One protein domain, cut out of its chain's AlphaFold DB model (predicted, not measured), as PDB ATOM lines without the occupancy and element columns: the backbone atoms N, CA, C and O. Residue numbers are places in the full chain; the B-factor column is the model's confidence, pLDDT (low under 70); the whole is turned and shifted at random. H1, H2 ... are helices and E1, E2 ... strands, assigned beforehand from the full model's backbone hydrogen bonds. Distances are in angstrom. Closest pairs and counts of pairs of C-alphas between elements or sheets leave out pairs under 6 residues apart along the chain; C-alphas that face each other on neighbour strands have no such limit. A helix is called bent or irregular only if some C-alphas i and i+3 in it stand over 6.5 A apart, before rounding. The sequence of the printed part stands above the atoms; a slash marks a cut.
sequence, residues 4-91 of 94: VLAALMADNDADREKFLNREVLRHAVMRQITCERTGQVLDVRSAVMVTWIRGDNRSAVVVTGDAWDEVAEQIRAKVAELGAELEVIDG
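Overview. This is residues 4 to 91 of the 94 residues of an uncharacterized protein of Micromonospora echinofusca (UniProt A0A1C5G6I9). A three-stranded sheet has H3 along one face and H2 across the other, making three layers; H2 reaches past E3, and short H1 packs on its residues 15 to 23. The printed part has 88 residues, with H1, H2, E1, E2, H3 and E3 in order; the sheet, E2 E1 E3, is antiparallel, the class mixed. It is compact, radius of gyration of the C-alphas 13.9 A, spanning 39 by 31 by 21 A.

Along the chain. H1 is residues 4 to 8, from C-alpha 4 at (-3.072, 27.843, -38.004); H2 13 to 31, 27.0 A; E1 47 to 54, 23.1 A; E2 57 to 64, 23.7 A; H3 65 to 81, 23.5 A; E3 85 to 90, to C-alpha 90 at (11.106, 37.247, -43.451). H3 is irregular, C-alphas 70 and 73 being 7.9 A apart.

Arrangement. H1 touches H2, closest C-alphas Ala 7 and Arg 16, 4.3 A. H2's height over the sheet is 9.3 A; its closest C-alpha pair with E1 is Leu 25 and Met 49, 6.4 A. Hairpin E1 and E2 has N 50 and O 61 at 2.8 A. H3, on the opposite face, stands at 9 degrees to E1 on the local plane. E1 and E3 have N 51 and O 87 at 2.8 A. E2, H3, E3 form a split strand-helix-strand unit, E1 between its strands, with a right-handed crossover. Every O i to N i+4 pair is within hydrogen-bond range in H1 and H2, 10 of 13 in H3.

Size, cuts and confidence. The farthest C-alphas, Met 9 and Glu 81, are 40.2 A apart. The link H2 to E1 is long; the printed part has no cut, and no printed residue is under 70 in pLDDT.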
ATOM      1  N   VAL A   4      -1.781  27.257 -38.407       89.50
ATOM      2  CA  VAL A   4      -3.072  27.843 -38.004       89.50
ATOM      3  C   VAL A   4      -3.516  27.332 -36.630       89.50
ATOM      4  O   VAL A   4      -4.005  28.098 -35.803       89.50
ATOM      5  N   LEU A   5      -3.329  26.036 -36.357       89.94
ATOM      6  CA  LEU A   5      -3.658  25.459 -35.050       89.94
ATOM      7  C   LEU A   5      -2.699  25.965 -33.965       89.94
ATOM      8  O   LEU A   5      -3.137  26.260 -32.861       89.94
ATOM      9  N   ALA A   6      -1.412  26.101 -34.290       88.88
ATOM     10  CA  ALA A   6      -0.419  26.666 -33.381       88.88
ATOM     11  C   ALA A   6      -0.725  28.138 -33.052       88.88
ATOM     12  O   ALA A   6      -0.652  28.523 -31.891       88.88
ATOM     13  N   ALA A   7      -1.168  28.927 -34.035       89.56
ATOM     14  CA  ALA A   7      -1.623  30.302 -33.827       89.56
ATOM     15  C   ALA A   7      -2.848  30.381 -32.899       89.56
ATOM     16  O   ALA A   7      -2.909  31.244 -32.028       89.56
ATOM     17  N   LEU A   8      -3.817  29.473 -33.064       91.88
ATOM     18  CA  LEU A   8      -5.011  29.399 -32.211       91.88
ATOM     19  C   LEU A   8      -4.688  29.024 -30.758       91.88
ATOM     20  O   LEU A   8      -5.432  29.399 -29.857       91.88
ATOM     21  N   MET A   9      -3.611  28.268 -30.542       93.75
ATOM     22  CA  MET A   9      -3.167  27.808 -29.225       93.75
ATOM     23  C   MET A   9      -2.075  28.693 -28.605       93.75
ATOM     24  O   MET A   9      -1.569  28.351 -27.542       93.75
ATOM     25  N   ALA A  10      -1.675  29.782 -29.265       91.81
ATOM     26  CA  ALA A  10      -0.592  30.631 -28.794       91.81
ATOM     27  C   ALA A  10      -0.987  31.402 -27.525       91.81
ATOM     28  O   ALA A  10      -2.052  32.016 -27.458       91.81
ATOM     29  N   ASP A  11      -0.082  31.418 -26.546       92.00
ATOM     30  CA  ASP A  11      -0.290  32.083 -25.254       92.00
ATOM     31  C   ASP A  11      -0.108  33.610 -25.325       92.00
ATOM     32  O   ASP A  11      -0.467  34.331 -24.392       92.00
ATOM     33  N   ASN A  12       0.473  34.119 -26.415       94.31
ATOM     34  CA  ASN A  12       0.705  35.543 -26.627       94.31
ATOM     35  C   ASN A  12       0.555  35.946 -28.103       94.31
ATOM     36  O   ASN A  12       0.598  35.119 -29.018       94.31
ATOM     37  N   ASP A  13       0.385  37.250 -28.320       92.50
ATOM     38  CA  ASP A  13       0.151  37.816 -29.647       92.50
ATOM     39  C   ASP A  13       1.358  37.664 -30.584       92.50
ATOM     40  O   ASP A  13       1.157  37.467 -31.781       92.50
ATOM     41  N   ALA A  14       2.587  37.689 -30.057       91.12
ATOM     42  CA  ALA A  14       3.804  37.572 -30.861       91.12
ATOM     43  C   ALA A  14       3.959  36.166 -31.463       91.12
ATOM     44  O   ALA A  14       4.242  36.023 -32.651       91.12
ATOM     45  N   ASP A  15       3.708  35.120 -30.674       90.75
ATOM     46  CA  ASP A  15       3.715  33.736 -31.152       90.75
ATOM     47  C   ASP A  15       2.568  33.493 -32.137       90.75
ATOM     48  O   ASP A  15       2.767  32.870 -33.184       90.75
ATOM     49  N   ARG A  16       1.378  34.045 -31.859       92.69
ATOM     50  CA  ARG A  16       0.246  33.985 -32.793       92.69
ATOM     51  C   ARG A  16       0.611  34.601 -34.140       92.69
ATOM     52  O   ARG A  16       0.390  33.982 -35.179       92.69
ATOM     53  N   GLU A  17       1.163  35.809 -34.125       93.38
ATOM     54  CA  GLU A  17       1.567  36.539 -35.325       93.38
ATOM     55  C   GLU A  17       2.657  35.794 -36.099       93.38
ATOM     56  O   GLU A  17       2.546  35.632 -37.312       93.38
ATOM     57  N   LYS A  18       3.656  35.240 -35.404       93.50
ATOM     58  CA  LYS A  18       4.703  34.402 -35.998       93.50
ATOM     59  C   LYS A  18       4.125  33.211 -36.770       93.50
ATOM     60  O   LYS A  18       4.488  32.998 -37.929       93.50
ATOM     61  N   PHE A  19       3.198  32.459 -36.175       93.69
ATOM     62  CA  PHE A  19       2.569  31.320 -36.850       93.69
ATOM     63  C   PHE A  19       1.693  31.743 -38.037       93.69
ATOM     64  O   PHE A  19       1.744  31.111 -39.095       93.69
ATOM     65  N   LEU A  20       0.929  32.831 -37.905       95.00
ATOM     66  CA  LEU A  20       0.119  33.361 -39.006       95.00
ATOM     67  C   LEU A  20       0.993  33.849 -40.167       95.00
ATOM     68  O   LEU A  20       0.751  33.470 -41.312       95.00
ATOM     69  N   ASN A  21       2.047  34.613 -39.881       95.56
ATOM     70  CA  ASN A  21       2.993  35.098 -40.884       95.56
ATOM     71  C   ASN A  21       3.693  33.943 -41.603       95.56
ATOM     72  O   ASN A  21       3.895  33.994 -42.818       95.56
ATOM     73  N   ARG A  22       3.996  32.857 -40.883       95.25
ATOM     74  CA  ARG A  22       4.560  31.642 -41.480       95.25
ATOM     75  C   ARG A  22       3.600  30.973 -42.457       95.25
ATOM     76  O   ARG A  22       4.036  30.526 -43.519       95.25
ATOM     77  N   GLU A  23       2.312  30.923 -42.131       96.06
ATOM     78  CA  GLU A  23       1.295  30.363 -43.025       96.06
ATOM     79  C   GLU A  23       1.056  31.254 -44.252       96.06
ATOM     80  O   GLU A  23       0.980  30.759 -45.378       96.06
ATOM     81  N   VAL A  24       1.024  32.576 -44.064       95.81
ATOM     82  CA  VAL A  24       0.941  33.547 -45.167       95.81
ATOM     83  C   VAL A  24       2.121  33.375 -46.124       95.81
ATOM     84  O   VAL A  24       1.919  33.240 -47.334       95.81
ATOM     85  N   LEU A  25       3.346  33.300 -45.594       96.12
ATOM     86  CA  LEU A  25       4.549  33.095 -46.398       96.12
ATOM     87  C   LEU A  25       4.521  31.748 -47.129       96.12
ATOM     88  O   LEU A  25       4.860  31.687 -48.310       96.12
ATOM     89  N   ARG A  26       4.061  30.673 -46.474       95.44
ATOM     90  CA  ARG A  26       3.868  29.363 -47.116       95.44
ATOM     91  C   ARG A  26       2.936  29.462 -48.319       95.44
ATOM     92  O   ARG A  26       3.290  28.980 -49.395       95.44
ATOM     93  N   HIS A  27       1.779  30.100 -48.168       94.56
ATOM     94  CA  HIS A  27       0.848  30.296 -49.278       94.56
ATOM     95  C   HIS A  27       1.455  31.123 -50.416       94.56
ATOM     96  O   HIS A  27       1.224  30.810 -51.587       94.56
ATOM     97  N   ALA A  28       2.240  32.151 -50.095       93.88
ATOM     98  CA  ALA A  28       2.906  32.982 -51.089       93.88
ATOM     99  C   ALA A  28       3.976  32.191 -51.870       93.88
ATOM    100  O   ALA A  28       3.970  32.196 -53.100       93.88
ATOM    101  N   VAL A  29       4.818  31.420 -51.173       94.00
ATOM    102  CA  VAL A  29       5.821  30.524 -51.778       94.00
ATOM    103  C   VAL A  29       5.171  29.477 -52.685       94.00
ATOM    104  O   VAL A  29       5.645  29.247 -53.793       94.00
ATOM    105  N   MET A  30       4.049  28.880 -52.267       93.19
ATOM    106  CA  MET A  30       3.317  27.915 -53.097       93.19
ATOM    107  C   MET A  30       2.792  28.524 -54.405       93.19
ATOM    108  O   MET A  30       2.678  27.814 -55.402       93.19
ATOM    109  N   ARG A  31       2.461  29.822 -54.411       92.00
ATOM    110  CA  ARG A  31       2.025  30.540 -55.620       92.00
ATOM    111  C   ARG A  31       3.194  30.939 -56.516       92.00
ATOM    112  O   ARG A  31       3.041  30.916 -57.732       92.00
ATOM    113  N   GLN A  32       4.334  31.295 -55.928       88.31
ATOM    114  CA  GLN A  32       5.483  31.861 -56.633       88.31
ATOM    115  C   GLN A  32       6.726  30.964 -56.523       88.31
ATOM    116  O   GLN A  32       7.802  31.454 -56.230       88.31
ATOM    117  N   ILE A  33       6.572  29.656 -56.762       87.69
ATOM    118  CA  ILE A  33       7.536  28.548 -56.540       87.69
ATOM    119  C   ILE A  33       9.027  28.913 -56.700       87.69
ATOM    120  O   ILE A  33       9.867  28.403 -55.958       87.69
ATOM    121  N   THR A  34       9.370  29.778 -57.655       94.88
ATOM    122  CA  THR A  34      10.728  30.274 -57.896       94.88
ATOM    123  C   THR A  34      10.855  31.784 -57.693       94.88
ATOM    124  O   THR A  34       9.985  32.560 -58.089       94.88
ATOM    125  N   CYS A  35      12.001  32.222 -57.174       93.81
ATOM    126  CA  CYS A  35      12.379  33.630 -57.144       93.81
ATOM    127  C   CYS A  35      12.674  34.134 -58.562       93.81
ATOM    128  O   CYS A  35      13.565  33.616 -59.231       93.81
ATOM    129  N   GLU A  36      11.988  35.187 -59.004       90.88
ATOM    130  CA  GLU A  36      12.182  35.755 -60.348       90.88
ATOM    131  C   GLU A  36      13.570  36.379 -60.542       90.88
ATOM    132  O   GLU A  36      14.089  36.408 -61.655       90.88
ATOM    133  N   ARG A  37      14.194  36.857 -59.458       91.25
ATOM    134  CA  ARG A  37      15.513  37.498 -59.507       91.25
ATOM    135  C   ARG A  37      16.651  36.488 -59.647       91.25
ATOM    136  O   ARG A  37      17.576  36.726 -60.414       91.25
ATOM    137  N   THR A  38      16.606  35.389 -58.892       91.81
ATOM    138  CA  THR A  38      17.713  34.414 -58.816       91.81
ATOM    139  C   THR A  38      17.439  33.121 -59.580       91.81
ATOM    140  O   THR A  38      18.357  32.335 -59.795       91.81
ATOM    141  N   GLY A  39      16.186  32.859 -59.960       92.12
ATOM    142  CA  GLY A  39      15.745  31.595 -60.556       92.12
ATOM    143  C   GLY A  39      15.704  30.415 -59.577       92.12
ATOM    144  O   GLY A  39      15.389  29.297 -59.980       92.12
ATOM    145  N   GLN A  40      16.022  30.628 -58.297       95.12
ATOM    146  CA  GLN A  40      16.051  29.570 -57.288       95.12
ATOM    147  C   GLN A  40      14.645  29.212 -56.803       95.12
ATOM    148  O   GLN A  40      13.763  30.067 -56.730       95.12
ATOM    149  N   VAL A  41      14.453  27.950 -56.415       95.38
ATOM    150  CA  VAL A  41      13.236  27.503 -55.724       95.38
ATOM    151  C   VAL A  41      13.156  28.178 -54.356       95.38
ATOM    152  O   VAL A  41      14.142  28.227 -53.623       95.38
ATOM    153  N   LEU A  42      11.977  28.689 -54.020       95.50
ATOM    154  CA  LEU A  42      11.719  29.324 -52.737       95.50
ATOM    155  C   LEU A  42      11.495  28.276 -51.639       95.50
ATOM    156  O   LEU A  42      10.685  27.361 -51.786       95.50
ATOM    157  N   ASP A  43      12.166  28.463 -50.505       94.75
ATOM    158  CA  ASP A  43      11.898  27.753 -49.253       94.75
ATOM    159  C   ASP A  43      11.309  28.747 -48.252       94.75
ATOM    160  O   ASP A  43      11.883  29.802 -48.010       94.75
ATOM    161  N   VAL A  44      10.187  28.400 -47.621       94.56
ATOM    162  CA  VAL A  44       9.534  29.208 -46.577       94.56
ATOM    163  C   VAL A  44      10.503  29.612 -45.459       94.56
ATOM    164  O   VAL A  44      10.314  30.654 -44.847       94.56
ATOM    165  N   ARG A  45      11.544  28.816 -45.179       95.06
ATOM    166  CA  ARG A  45      12.538  29.112 -44.130       95.06
ATOM    167  C   ARG A  45      13.522  30.224 -44.492       95.06
ATOM    168  O   ARG A  45      14.156  30.773 -43.598       95.06
ATOM    169  N   SER A  46      13.700  30.511 -45.777       95.38
ATOM    170  CA  SER A  46      14.669  31.498 -46.268       95.38
ATOM    171  C   SER A  46      14.056  32.540 -47.198       95.38
ATOM    172  O   SER A  46      14.731  33.499 -47.557       95.38
ATOM    173  N   ALA A  47      12.801  32.363 -47.604       97.12
ATOM    174  CA  ALA A  47      12.077  33.289 -48.450       97.12
ATOM    175  C   ALA A  47      11.624  34.526 -47.670       97.12
ATOM    176  O   ALA A  47      11.324  34.471 -46.476       97.12
ATOM    177  N   VAL A  48      11.520  35.635 -48.392       97.88
ATOM    178  CA  VAL A  48      11.034  36.912 -47.887       97.88
ATOM    179  C   VAL A  48       9.871  37.348 -48.761       97.88
ATOM    180  O   VAL A  48      10.021  37.503 -49.973       97.88
ATOM    181  N   MET A  49       8.706  37.540 -48.148       97.50
ATOM    182  CA  MET A  49       7.564  38.172 -48.799       97.50
ATOM    183  C   MET A  49       7.617  39.670 -48.525       97.50
ATOM    184  O   MET A  49       7.621  40.109 -47.376       97.50
ATOM    185  N   VAL A  50       7.642  40.448 -49.598       96.69
ATOM    186  CA  VAL A  50       7.710  41.905 -49.566       96.69
ATOM    187  C   VAL A  50       6.410  42.435 -50.133       96.69
ATOM    188  O   VAL A  50       6.074  42.151 -51.282       96.69
ATOM    189  N   THR A  51       5.681  43.201 -49.332       96.00
ATOM    190  CA  THR A  51       4.407  43.800 -49.727       96.00
ATOM    191  C   THR A  51       4.522  45.311 -49.670       96.00
ATOM    192  O   THR A  51       4.848  45.865 -48.625       96.00
ATOM    193  N   TRP A  52       4.232  45.984 -50.778       94.56
ATOM    194  CA  TRP A  52       4.124  47.441 -50.802       94.56
ATOM    195  C   TRP A  52       2.662  47.865 -50.893       94.56
ATOM    196  O   TRP A  52       1.860  47.259 -51.614       94.56
ATOM    197  N   ILE A  53       2.325  48.919 -50.153       95.75
ATOM    198  CA  ILE A  53       0.957  49.412 -49.991       95.75
ATOM    199  C   ILE A  53       0.938  50.897 -50.329       95.75
ATOM    200  O   ILE A  53       1.696  51.682 -49.766       95.75
ATOM    201  N   ARG A  54       0.078  51.296 -51.267       94.00
ATOM    202  CA  ARG A  54      -0.087  52.694 -51.677       94.00
ATOM    203  C   ARG A  54      -1.567  53.011 -51.855       94.00
ATOM    204  O   ARG A  54      -2.151  52.684 -52.891       94.00
ATOM    205  N   GLY A  55      -2.159  53.669 -50.859       91.44
ATOM    206  CA  GLY A  55      -3.614  53.814 -50.778       91.44
ATOM    207  C   GLY A  55      -4.269  52.434 -50.699       91.44
ATOM    208  O   GLY A  55      -3.804  51.580 -49.951       91.44
ATOM    209  N   ASP A  56      -5.274  52.185 -51.538       93.00
ATOM    210  CA  ASP A  56      -5.971  50.890 -51.595       93.00
ATOM    211  C   ASP A  56      -5.223  49.819 -52.412       93.00
ATOM    212  O   ASP A  56      -5.642  48.662 -52.476       93.00
ATOM    213  N   ASN A  57      -4.112  50.184 -53.063       93.00
ATOM    214  CA  ASN A  57      -3.333  49.248 -53.865       93.00
ATOM    215  C   ASN A  57      -2.310  48.517 -53.002       93.00
ATOM    216  O   ASN A  57      -1.424  49.135 -52.411       93.00
ATOM    217  N   ARG A  58      -2.388  47.188 -53.018       94.69
ATOM    218  CA  ARG A  58      -1.467  46.284 -52.330       94.69
ATOM    219  C   ARG A  58      -0.925  45.266 -53.319       94.69
ATOM    220  O   ARG A  58      -1.694  44.600 -54.008       94.69
ATOM    221  N   SER A  59       0.393  45.138 -53.384       92.50
ATOM    222  CA  SER A  59       1.052  44.147 -54.232       92.50
ATOM    223  C   SER A  59       2.212  43.526 -53.478       92.50
ATOM    224  O   SER A  59       2.877  44.195 -52.687       92.50
ATOM    225  N   ALA A  60       2.415  42.233 -53.701       93.62
ATOM    226  CA  ALA A  60       3.407  41.449 -52.993       93.62
ATOM    227  C   ALA A  60       4.241  40.625 -53.964       93.62
ATOM    228  O   ALA A  60       3.731  40.131 -54.970       93.62
ATOM    229  N   VAL A  61       5.510  40.452 -53.620       94.19
ATOM    230  CA  VAL A  61       6.447  39.557 -54.297       94.19
ATOM    231  C   VAL A  61       7.162  38.715 -53.254       94.19
ATOM    232  O   VAL A  61       7.387  39.168 -52.130       94.19
ATOM    233  N   VAL A  62       7.530  37.494 -53.622       96.62
ATOM    234  CA  VAL A  62       8.375  36.634 -52.795       96.62
ATOM    235  C   VAL A  62       9.747  36.488 -53.438       96.62
ATOM    236  O   VAL A  62       9.876  36.230 -54.634       96.62
ATOM    237  N   VAL A  63      10.796  36.665 -52.647       97.00
ATOM    238  CA  VAL A  63      12.187  36.529 -53.085       97.00
ATOM    239  C   VAL A  63      12.958  35.635 -52.121       97.00
ATOM    240  O   VAL A  63      12.477  35.331 -51.032       97.00
ATOM    241  N   THR A  64      14.146  35.177 -52.514       97.56
ATOM    242  CA  THR A  64      15.064  34.556 -51.549       97.56
ATOM    243  C   THR A  64      15.593  35.607 -50.571       97.56
ATOM    244  O   THR A  64      15.636  36.793 -50.897       97.56
ATOM    245  N   GLY A  65      16.018  35.180 -49.382       96.62
ATOM    246  CA  GLY A  65      16.649  36.057 -48.393       96.62
ATOM    247  C   GLY A  65      17.856  36.797 -48.962       96.62
ATOM    248  O   GLY A  65      17.925  38.012 -48.845       96.62
ATOM    249  N   ASP A  66      18.728  36.093 -49.687       95.88
ATOM    250  CA  ASP A  66      19.902  36.701 -50.326       95.88
ATOM    251  C   ASP A  66      19.500  37.787 -51.339       95.88
ATOM    252  O   ASP A  66      20.040  38.891 -51.335       95.88
ATOM    253  N   ALA A  67      18.489  37.504 -52.169       96.00
ATOM    254  CA  ALA A  67      17.955  38.466 -53.130       96.00
ATOM    255  C   ALA A  67      17.354  39.696 -52.448       96.00
ATOM    256  O   ALA A  67      17.452  40.795 -52.990       96.00
ATOM    257  N   TRP A  68      16.706  39.512 -51.297       97.00
ATOM    258  CA  TRP A  68      16.175  40.610 -50.504       97.00
ATOM    259  C   TRP A  68      17.291  41.465 -49.918       97.00
ATOM    260  O   TRP A  68      17.248  42.684 -50.062       97.00
ATOM    261  N   ASP A  69      18.303  40.846 -49.318       96.38
ATOM    262  CA  ASP A  69      19.402  41.549 -48.657       96.38
ATOM    263  C   ASP A  69      20.172  42.456 -49.639       96.38
ATOM    264  O   ASP A  69      20.581  43.555 -49.271       96.38
ATOM    265  N   GLU A  70      20.286  42.060 -50.913       95.88
ATOM    266  CA  GLU A  70      20.883  42.885 -51.974       95.88
ATOM    267  C   GLU A  70      20.114  44.182 -52.276       95.88
ATOM    268  O   GLU A  70      20.712  45.170 -52.708       95.88
ATOM    269  N   VAL A  71      18.785  44.175 -52.136       94.12
ATOM    270  CA  VAL A  71      17.913  45.256 -52.639       94.12
ATOM    271  C   VAL A  71      17.119  45.968 -51.553       94.12
ATOM    272  O   VAL A  71      16.494  46.989 -51.838       94.12
ATOM    273  N   ALA A  72      17.128  45.459 -50.321       95.31
ATOM    274  CA  ALA A  72      16.263  45.912 -49.239       95.31
ATOM    275  C   ALA A  72      16.358  47.424 -49.011       95.31
ATOM    276  O   ALA A  72      15.333  48.096 -48.897       95.31
ATOM    277  N   GLU A  73      17.572  47.978 -48.987       95.31
ATOM    278  CA  GLU A  73      17.781  49.417 -48.791       95.31
ATOM    279  C   GLU A  73      17.199  50.247 -49.938       95.31
ATOM    280  O   GLU A  73      16.487  51.224 -49.697       95.31
ATOM    281  N   GLN A  74      17.433  49.829 -51.185       94.50
ATOM    282  CA  GLN A  74      16.919  50.516 -52.373       94.50
ATOM    283  C   GLN A  74      15.387  50.480 -52.421       94.50
ATOM    284  O   GLN A  74      14.753  51.493 -52.714       94.50
ATOM    285  N   ILE A  75      14.781  49.337 -52.086       93.88
ATOM    286  CA  ILE A  75      13.323  49.186 -52.033       93.88
ATOM    287  C   ILE A  75      12.728  50.045 -50.916       93.88
ATOM    288  O   ILE A  75      11.761  50.761 -51.162       93.88
ATOM    289  N   ARG A  76      13.315  50.040 -49.712       94.81
ATOM    290  CA  ARG A  76      12.859  50.882 -48.592       94.81
ATOM    291  C   ARG A  76      12.910  52.366 -48.942       94.81
ATOM    292  O   ARG A  76      11.926  53.069 -48.726       94.81
ATOM    293  N   ALA A  77      14.019  52.824 -49.525       94.75
ATOM    294  CA  ALA A  77      14.152  54.200 -49.990       94.75
ATOM    295  C   ALA A  77      13.079  54.532 -51.036       94.75
ATOM    296  O   ALA A  77      12.394  55.548 -50.923       94.75
ATOM    297  N   LYS A  78      12.860  53.636 -52.009       93.06
ATOM    298  CA  LYS A  78      11.881  53.873 -53.069       93.06
ATOM    299  C   LYS A  78      10.442  53.912 -52.563       93.06
ATOM    300  O   LYS A  78       9.648  54.724 -53.029       93.06
ATOM    301  N   VAL A  79      10.101  53.046 -51.616       93.38
ATOM    302  CA  VAL A  79       8.774  53.008 -50.995       93.38
ATOM    303  C   VAL A  79       8.512  54.292 -50.206       93.38
ATOM    304  O   VAL A  79       7.453  54.896 -50.379       93.38
ATOM    305  N   ALA A  80       9.506  54.775 -49.453       92.38
ATOM    306  CA  ALA A  80       9.424  56.051 -48.747       92.38
ATOM    307  C   ALA A  80       9.250  57.244 -49.708       92.38
ATOM    308  O   ALA A  80       8.380  58.083 -49.486       92.38
ATOM    309  N   GLU A  81      10.008  57.295 -50.813       94.31
ATOM    310  CA  GLU A  81       9.846  58.323 -51.859       94.31
ATOM    311  C   GLU A  81       8.434  58.348 -52.459       94.31
ATOM    312  O   GLU A  81       7.915  59.407 -52.810       94.31
ATOM    313  N   LEU A  82       7.814  57.177 -52.609       92.00
ATOM    314  CA  LEU A  82       6.489  57.032 -53.210       92.00
ATOM    315  C   LEU A  82       5.342  57.289 -52.220       92.00
ATOM    316  O   LEU A  82       4.178  57.234 -52.635       92.00
ATOM    317  N   GLY A  83       5.656  57.560 -50.947       92.44
ATOM    318  CA  GLY A  83       4.671  57.685 -49.871       92.44
ATOM    319  C   GLY A  83       3.881  56.392 -49.661       92.44
ATOM    320  O   GLY A  83       2.683  56.444 -49.389       92.44
ATOM    321  N   ALA A  84       4.522  55.249 -49.890       94.81
ATOM    322  CA  ALA A  84       3.950  53.927 -49.698       94.81
ATOM    323  C   ALA A  84       4.447  53.315 -48.378       94.81
ATOM    324  O   ALA A  84       5.460  53.738 -47.822       94.81
ATOM    325  N   GLU A  85       3.744  52.298 -47.897       95.75
ATOM    326  CA  GLU A  85       4.158  51.478 -46.761       95.75
ATOM    327  C   GLU A  85       4.784  50.174 -47.258       95.75
ATOM    328  O   GLU A  85       4.440  49.668 -48.332       95.75
ATOM    329  N   LEU A  86       5.722  49.640 -46.476       95.88
ATOM    330  CA  LEU A  86       6.398  48.380 -46.755       95.88
ATOM    331  C   LEU A  86       6.156  47.410 -45.601       95.88
ATOM    332  O   LEU A  86       6.644  47.632 -44.495       95.88
ATOM    333  N   GLU A  87       5.470  46.312 -45.881       96.06
ATOM    334  CA  GLU A  87       5.380  45.171 -44.976       96.06
ATOM    335  C   GLU A  87       6.336  44.073 -45.451       96.06
ATOM    336  O   GLU A  87       6.413  43.763 -46.645       96.06
ATOM    337  N   VAL A  88       7.069  43.469 -44.516       97.19
ATOM    338  CA  VAL A  88       8.046  42.417 -44.810       97.19
ATOM    339  C   VAL A  88       7.813  41.241 -43.877       97.19
ATOM    340  O   VAL A  88       7.850  41.398 -42.660       97.19
ATOM    341  N   ILE A  89       7.625  40.060 -44.460       97.62
ATOM    342  CA  ILE A  89       7.607  38.788 -43.741       97.62
ATOM    343  C   ILE A  89       8.865  38.022 -44.146       97.62
ATOM    344  O   ILE A  89       8.958  37.525 -45.269       97.62
ATOM    345  N   ASP A  90       9.837  37.945 -43.237       97.31
ATOM    346  CA  ASP A  90      11.106  37.247 -43.451       97.31
ATOM    347  C   ASP A  90      11.081  35.875 -42.768       97.31
ATOM    348  O   ASP A  90      11.108  35.783 -41.542       97.31
ATOM    349  N   GLY A  91      11.072  34.802 -43.562       95.25
ATOM    350  CA  GLY A  91      11.040  33.426 -43.067       95.25
ATOM    351  C   GLY A  91      12.196  33.049 -42.137       95.25
ATOM    352  O   GLY A  91      12.051  32.124 -41.337       95.25
TER     353      GLY A  91